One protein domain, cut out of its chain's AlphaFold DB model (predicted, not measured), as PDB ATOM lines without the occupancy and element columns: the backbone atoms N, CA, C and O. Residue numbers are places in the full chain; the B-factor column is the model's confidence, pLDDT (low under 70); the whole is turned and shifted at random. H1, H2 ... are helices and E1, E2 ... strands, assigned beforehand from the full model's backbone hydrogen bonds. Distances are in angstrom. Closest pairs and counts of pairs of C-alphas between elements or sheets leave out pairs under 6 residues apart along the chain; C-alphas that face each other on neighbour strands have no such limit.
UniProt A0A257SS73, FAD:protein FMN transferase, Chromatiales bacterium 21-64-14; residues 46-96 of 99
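AT A GLANCE: This is residues 46 to 96 of the 99 residues of the protein "FAD:protein FMN transferase" of Chromatiales bacterium 21-64-14 (UniProt A0A257SS73). A small three-stranded sheet, E1 E2 E3, stands between the helix H1 on one side and a wide loop of residues 82 to 91 on the other, in a flat body. The one-turn helix H2 sits near the end of the sheet where E1 begins and E2 and E3 end, and both helices only graze the sheet. The printed part has 51 residues with two named helices and three named strands, in the order H1 E1 E2 H2 E3 along the chain. The sheet's order is E1, E2, E3, mixed, and the class is mixed, helices and strands. The whole is compact, with a radius of gyration of the C-alphas of 10.8 A and spans of 31 by 24 by 11 A.

HOW THE PARTS SIT: H1, residues 46 to 59, is on the sheet but only grazes it, with its residues 50 to 54. Its closest C-alphas to E1, residues 66 to 68, are those of Leu 50 and Leu 67, 7.7 A apart. E1 forms a hairpin with E2, residues 73 to 76; the two are antiparallel at 164 degrees, with N 67 and O 75 at 2.8 A, within hydrogen-bond range. H2, residues 78 to 81, also only grazes the sheet; its closest C-alphas to E1 are those of Leu 66 and Met 80, 6.7 A apart. H1 and H2 are apart. E3, residues 92 to 95, is parallel to E2 at 20 degrees, with N 94 and O 74 at 2.8 A and N 76 and O 94 at 3.0 A. E2, H2 and E3 form a strand-helix-strand unit, two parallel neighbour strands with a helix between them in the chain, and its crossover is right-handed. In H1 every O i to N i+4 pair is within hydrogen-bond range; H2 is too short for such a pair, and its one O i to N i+3 pair is within range.

IN THESE COORDINATES: H1 begins at C-alpha 46 (209.949, 224.573, 201.764) and ends at C-alpha 59, a length of 20.2 A. E1 starts at C-alpha 66 (194.478, 222.679, 199.439). E2 is 10.0 A long, and H2 begins at Pro 78. E3 is 10.1 A long and ends at C-alpha 95 (197.189, 213.563, 198.336).

THE WHOLE: The two C-alphas farthest apart are those of Arg 59 and Leu 88, 31.2 A. The printed part has no cut and no long link. The mean pLDDT of the printed part is 93.2, and no printed residue is under 70.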
ATOM      1  N   LYS A  46     211.231 224.333 202.441       75.62
ATOM      2  CA  LYS A  46     209.949 224.573 201.764       75.62
ATOM      3  C   LYS A  46     209.019 223.364 201.856       75.62
ATOM      4  O   LYS A  46     207.855 223.523 202.216       75.62
ATOM      5  N   GLY A  47     209.538 222.166 201.576       79.50
ATOM      6  CA  GLY A  47     208.781 220.921 201.736       79.50
ATOM      7  C   GLY A  47     208.406 220.677 203.198       79.50
ATOM      8  O   GLY A  47     207.259 220.353 203.497       79.50
ATOM      9  N   HIS A  48     209.343 220.933 204.116       86.06
ATOM     10  CA  HIS A  48     209.105 220.783 205.548       86.06
ATOM     11  C   HIS A  48     208.001 221.716 206.074       86.06
ATOM     12  O   HIS A  48     207.108 221.268 206.788       86.06
ATOM     13  N   GLY A  49     208.009 222.997 205.689       89.31
ATOM     14  CA  GLY A  49     206.979 223.953 206.107       89.31
ATOM     15  C   GLY A  49     205.577 223.555 205.641       89.31
ATOM     16  O   GLY A  49     204.604 223.712 206.379       89.31
ATOM     17  N   LEU A  50     205.472 222.969 204.446       90.38
ATOM     18  CA  LEU A  50     204.209 222.469 203.915       90.38
ATOM     19  C   LEU A  50     203.677 221.279 204.718       90.38
ATOM     20  O   LEU A  50     202.491 221.225 205.045       90.38
ATOM     21  N   GLU A  51     204.556 220.348 205.085       89.06
ATOM     22  CA  GLU A  51     204.198 219.230 205.953       89.06
ATOM     23  C   GLU A  51     203.758 219.719 207.341       89.06
ATOM     24  O   GLU A  51     202.719 219.290 207.848       89.06
ATOM     25  N   GLN A  52     204.487 220.671 207.931       94.12
ATOM     26  CA  GLN A  52     204.117 221.275 209.212       94.12
ATOM     27  C   GLN A  52     202.741 221.950 209.154       94.12
ATOM     28  O   GLN A  52     201.933 221.766 210.068       94.12
ATOM     29  N   ALA A  53     202.448 222.681 208.073       94.88
ATOM     30  CA  ALA A  53     201.143 223.294 207.854       94.88
ATOM     31  C   ALA A  53     200.034 222.236 207.777       94.88
ATOM     32  O   ALA A  53     199.042 222.337 208.497       94.88
ATOM     33  N   MET A  54     200.225 221.173 206.988       95.06
ATOM     34  CA  MET A  54     199.269 220.062 206.882       95.06
ATOM     35  C   MET A  54     199.008 219.394 208.237       95.06
ATOM     36  O   MET A  54     197.856 219.187 208.622       95.06
ATOM     37  N   GLN A  55     200.062 219.103 209.003       95.62
ATOM     38  CA  GLN A  55     199.928 218.524 210.340       95.62
ATOM     39  C   GLN A  55     199.200 219.467 211.310       95.62
ATOM     40  O   GLN A  55     198.425 219.011 212.152       95.62
ATOM     41  N   HIS A  56     199.437 220.776 211.211       97.44
ATOM     42  CA  HIS A  56     198.751 221.765 212.035       97.44
ATOM     43  C   HIS A  56     197.261 221.855 211.692       97.44
ATOM     44  O   HIS A  56     196.432 221.767 212.595       97.44
ATOM     45  N   LEU A  57     196.914 221.925 210.404       97.81
ATOM     46  CA  LEU A  57     195.526 221.935 209.926       97.81
ATOM     47  C   LEU A  57     194.775 220.662 210.340       97.81
ATOM     48  O   LEU A  57     193.636 220.741 210.799       97.81
ATOM     49  N   LYS A  58     195.444 219.503 210.287       97.19
ATOM     50  CA  LYS A  58     194.921 218.245 210.833       97.19
ATOM     51  C   LYS A  58     194.608 218.350 212.327       97.19
ATOM     52  O   LYS A  58     193.526 217.949 212.743       97.19
ATOM     53  N   ARG A  59     195.517 218.904 213.140       97.75
ATOM     54  CA  ARG A  59     195.280 219.106 214.587       97.75
ATOM     55  C   ARG A  59     194.123 220.064 214.875       97.75
ATOM     56  O   ARG A  59     193.459 219.901 215.889       97.75
ATOM     57  N   LEU A  60     193.871 221.025 213.987       97.94
ATOM     58  CA  LEU A  60     192.726 221.935 214.072       97.94
ATOM     59  C   LEU A  60     191.405 221.308 213.587       97.94
ATOM     60  O   LEU A  60     190.367 221.959 213.653       97.94
ATOM     61  N   GLY A  61     191.419 220.064 213.093       97.38
ATOM     62  CA  GLY A  61     190.226 219.386 212.578       97.38
ATOM     63  C   GLY A  61     189.756 219.894 211.212       97.38
ATOM     64  O   GLY A  61     188.624 219.624 210.812       97.38
ATOM     65  N   ILE A  62     190.603 220.623 210.480       97.94
ATOM     66  CA  ILE A  62     190.267 221.137 209.150       97.94
ATOM     67  C   ILE A  62     190.399 219.992 208.139       97.94
ATOM     68  O   ILE A  62     191.486 219.452 207.914       97.94
ATOM     69  N   ARG A  63     189.263 219.608 207.545       97.12
ATOM     70  CA  ARG A  63     189.143 218.449 206.643       97.12
ATOM     71  C   ARG A  63     189.339 218.781 205.173       97.12
ATOM     72  O   ARG A  63     189.813 217.940 204.416       97.12
ATOM     73  N   ASP A  64     188.996 219.993 204.764       97.94
ATOM     74  CA  ASP A  64     189.105 220.447 203.382       97.94
ATOM     75  C   ASP A  64     190.312 221.371 203.252       97.94
ATOM     76  O   ASP A  64     190.249 222.544 203.614       97.94
ATOM     77  N   VAL A  65     191.428 220.840 202.749       97.88
ATOM     78  CA  VAL A  65     192.687 221.579 202.628       97.88
ATOM     79  C   VAL A  65     193.237 221.450 201.213       97.88
ATOM     80  O   VAL A  65     193.330 220.343 200.684       97.88
ATOM     81  N   LEU A  66     193.646 222.583 200.637       96.69
ATOM     82  CA  LEU A  66     194.478 222.679 199.439       96.69
ATOM     83  C   LEU A  66     195.611 223.664 199.724       96.69
ATOM     84  O   LEU A  66     195.357 224.804 200.101       96.69
ATOM     85  N   LEU A  67     196.851 223.228 199.528       95.06
ATOM     86  CA  LEU A  67     198.053 224.053 199.627       95.06
ATOM     87  C   LEU A  67     198.863 223.923 198.334       95.06
ATOM     88  O   LEU A  67     198.957 222.837 197.769       95.06
ATOM     89  N   VAL A  68     199.468 225.015 197.872       92.50
ATOM     90  CA  VAL A  68     200.290 225.027 196.651       92.50
ATOM     91  C   VAL A  68     201.732 225.350 197.022       92.50
ATOM     92  O   VAL A  68     202.004 226.369 197.657       92.50
ATOM     93  N   ALA A  69     202.651 224.465 196.651       89.06
ATOM     94  CA  ALA A  69     204.079 224.635 196.855       89.06
ATOM     95  C   ALA A  69     204.682 225.602 195.821       89.06
ATOM     96  O   ALA A  69     204.104 225.875 194.769       89.06
ATOM     97  N   ALA A  70     205.886 226.104 196.105       84.12
ATOM     98  CA  ALA A  70     206.565 227.078 195.246       84.12
ATOM     99  C   ALA A  70     206.938 226.533 193.851       84.12
ATOM    100  O   ALA A  70     207.135 227.316 192.929       84.12
ATOM    101  N   ASP A  71     207.050 225.212 193.702       85.69
ATOM    102  CA  ASP A  71     207.311 224.530 192.429       85.69
ATOM    103  C   ASP A  71     206.026 224.194 191.645       85.69
ATOM    104  O   ASP A  71     206.089 223.554 190.599       85.69
ATOM    105  N   GLY A  72     204.857 224.618 192.142       88.25
ATOM    106  CA  GLY A  72     203.558 224.338 191.535       88.25
ATOM    107  C   GLY A  72     202.943 222.991 191.933       88.25
ATOM    108  O   GLY A  72     201.877 222.646 191.421       88.25
ATOM    109  N   THR A  73     203.560 222.231 192.845       91.12
ATOM    110  CA  THR A  73     202.944 221.018 193.403       91.12
ATOM    111  C   THR A  73     201.733 221.380 194.264       91.12
ATOM    112  O   THR A  73     201.813 222.226 195.155       91.12
ATOM    113  N   VAL A  74     200.603 220.710 194.040       94.69
ATOM    114  CA  VAL A  74     199.363 220.896 194.800       94.69
ATOM    115  C   VAL A  74     199.221 219.782 195.838       94.69
ATOM    116  O   VAL A  74     199.139 218.607 195.489       94.69
ATOM    117  N   HIS A  75     199.164 220.145 197.117       95.38
ATOM    118  CA  HIS A  75     198.938 219.238 198.241       95.38
ATOM    119  C   HIS A  75     197.497 219.354 198.734       95.38
ATOM    120  O   HIS A  75     197.034 220.459 199.011       95.38
ATOM    121  N   MET A  76     196.780 218.235 198.858       96.88
ATOM    122  CA  MET A  76     195.368 218.247 199.264       96.88
ATOM    123  C   MET A  76     194.999 217.115 200.212       96.88
ATOM    124  O   MET A  76     195.590 216.032 200.179       96.88
ATOM    125  N   THR A  77     193.951 217.349 201.001       97.81
ATOM    126  CA  THR A  77     193.205 216.263 201.640       97.81
ATOM    127  C   THR A  77     192.365 215.501 200.612       97.81
ATOM    128  O   THR A  77     191.901 216.097 199.634       97.81
ATOM    129  N   PRO A  78     192.072 214.208 200.843       97.19
ATOM    130  CA  PRO A  78     191.130 213.465 200.005       97.19
ATOM    131  C   PRO A  78     189.750 214.134 199.913       97.19
ATOM    132  O   PRO A  78     189.161 214.192 198.836       97.19
ATOM    133  N   ALA A  79     189.258 214.707 201.020       96.88
ATOM    134  CA  ALA A  79     187.976 215.411 201.050       96.88
ATOM    135  C   ALA A  79     187.954 216.641 200.125       96.88
ATOM    136  O   ALA A  79     186.967 216.856 199.420       96.88
ATOM    137  N   MET A  80     189.057 217.397 200.068       97.69
ATOM    138  CA  MET A  80     189.187 218.532 199.158       97.69
ATOM    139  C   MET A  80     189.338 218.086 197.702       97.69
ATOM    140  O   MET A  80     188.758 218.700 196.812       97.69
ATOM    141  N   ALA A  81     190.057 216.991 197.443       95.88
ATOM    142  CA  ALA A  81     190.251 216.479 196.086       95.88
ATOM    143  C   ALA A  81     188.923 216.156 195.375       95.88
ATOM    144  O   ALA A  81     188.815 216.349 194.170       95.88
ATOM    145  N   HIS A  82     187.891 215.735 196.114       94.75
ATOM    146  CA  HIS A  82     186.553 215.483 195.560       94.75
ATOM    147  C   HIS A  82     185.763 216.764 195.233       94.75
ATOM    148  O   HIS A  82     184.704 216.692 194.614       94.75
ATOM    149  N   LYS A  83     186.248 217.931 195.669       96.19
ATOM    150  CA  LYS A  83     185.580 219.235 195.534       96.19
ATOM    151  C   LYS A  83     186.262 220.157 194.524       96.19
ATOM    152  O   LYS A  83     185.735 221.225 194.227       96.19
ATOM    153  N   VAL A  84     187.429 219.769 194.011       95.00
ATOM    154  CA  VAL A  84     188.259 220.606 193.140       95.00
ATOM    155  C   VAL A  84     188.178 220.119 191.699       95.00
ATOM    156  O   VAL A  84     188.343 218.936 191.414       95.00
ATOM    157  N   HIS A  85     187.984 221.061 190.780       94.38
ATOM    158  CA  HIS A  85     188.140 220.848 189.348       94.38
ATOM    159  C   HIS A  85     189.306 221.699 188.837       94.38
ATOM    160  O   HIS A  85     189.306 222.920 188.991       94.38
ATOM    161  N   PHE A  86     190.301 221.055 188.231       93.62
ATOM    162  CA  PHE A  86     191.433 221.740 187.617       93.62
ATOM    163  C   PHE A  86     191.101 222.097 186.167       93.62
ATOM    164  O   PHE A  86     190.902 221.209 185.343       93.62
ATOM    165  N   THR A  87     191.075 223.393 185.849       94.56
ATOM    166  CA  THR A  87     190.878 223.879 184.469       94.56
ATOM    167  C   THR A  87     192.116 223.667 183.599       94.56
ATOM    168  O   THR A  87     192.005 223.491 182.389       94.56
ATOM    169  N   LEU A  88     193.294 223.662 184.226       90.44
ATOM    170  CA  LEU A  88     194.573 223.293 183.635       90.44
ATOM    171  C   LEU A  88     195.209 222.197 184.493       90.44
ATOM    172  O   LEU A  88     195.129 222.286 185.721       90.44
ATOM    173  N   PRO A  89     195.850 221.184 183.885       86.25
ATOM    174  CA  PRO A  89     196.475 220.114 184.644       86.25
ATOM    175  C   PRO A  89     197.560 220.693 185.569       86.25
ATOM    176  O   PRO A  89     198.450 221.404 185.092       86.25
ATOM    177  N   PRO A  90     197.502 220.422 186.887       87.19
ATOM    178  CA  PRO A  90     198.550 220.848 187.806       87.19
ATOM    179  C   PRO A  90     199.854 220.097 187.506       87.19
ATOM    180  O   PRO A  90     199.825 218.972 187.008       87.19
ATOM    181  N   GLY A  91     201.000 220.692 187.854       86.44
ATOM    182  CA  GLY A  91     202.307 220.067 187.619       86.44
ATOM    183  C   GLY A  91     202.451 218.724 188.344       86.44
ATOM    184  O   GLY A  91     202.800 217.714 187.739       86.44
ATOM    185  N   LYS A  92     202.130 218.699 189.640       93.19
ATOM    186  CA  LYS A  92     202.065 217.477 190.449       93.19
ATOM    187  C   LYS A  92     200.979 217.618 191.506       93.19
ATOM    188  O   LYS A  92     200.819 218.689 192.084       93.19
ATOM    189  N   VAL A  93     200.263 216.532 191.785       94.69
ATOM    190  CA  VAL A  93     199.293 216.459 192.887       94.69
ATOM    191  C   VAL A  93     199.788 215.471 193.929       94.69
ATOM    192  O   VAL A  93     200.191 214.357 193.598       94.69
ATOM    193  N   MET A  94     199.744 215.876 195.194       94.69
ATOM    194  CA  MET A  94     200.064 215.039 196.341       94.69
ATOM    195  C   MET A  94     198.866 214.990 197.281       94.69
ATOM    196  O   MET A  94     198.494 215.984 197.903       94.69
ATOM    197  N   LEU A  95     198.259 213.811 197.382       95.62
ATOM    198  CA  LEU A  95     197.189 213.563 198.336       95.62
ATOM    199  C   LEU A  95     197.773 213.056 199.642       95.62
ATOM    200  O   LEU A  95     198.685 212.230 199.669       95.62
ATOM    201  N   SER A  96     197.224 213.556 200.732       94.31
ATOM    202  CA  SER A  96     197.528 213.052 202.053       94.31
ATOM    203  C   SER A  96     196.701 211.803 202.379       94.31
ATOM    204  O   SER A  96     195.692 211.517 201.731       94.31
TER     205      SER A  96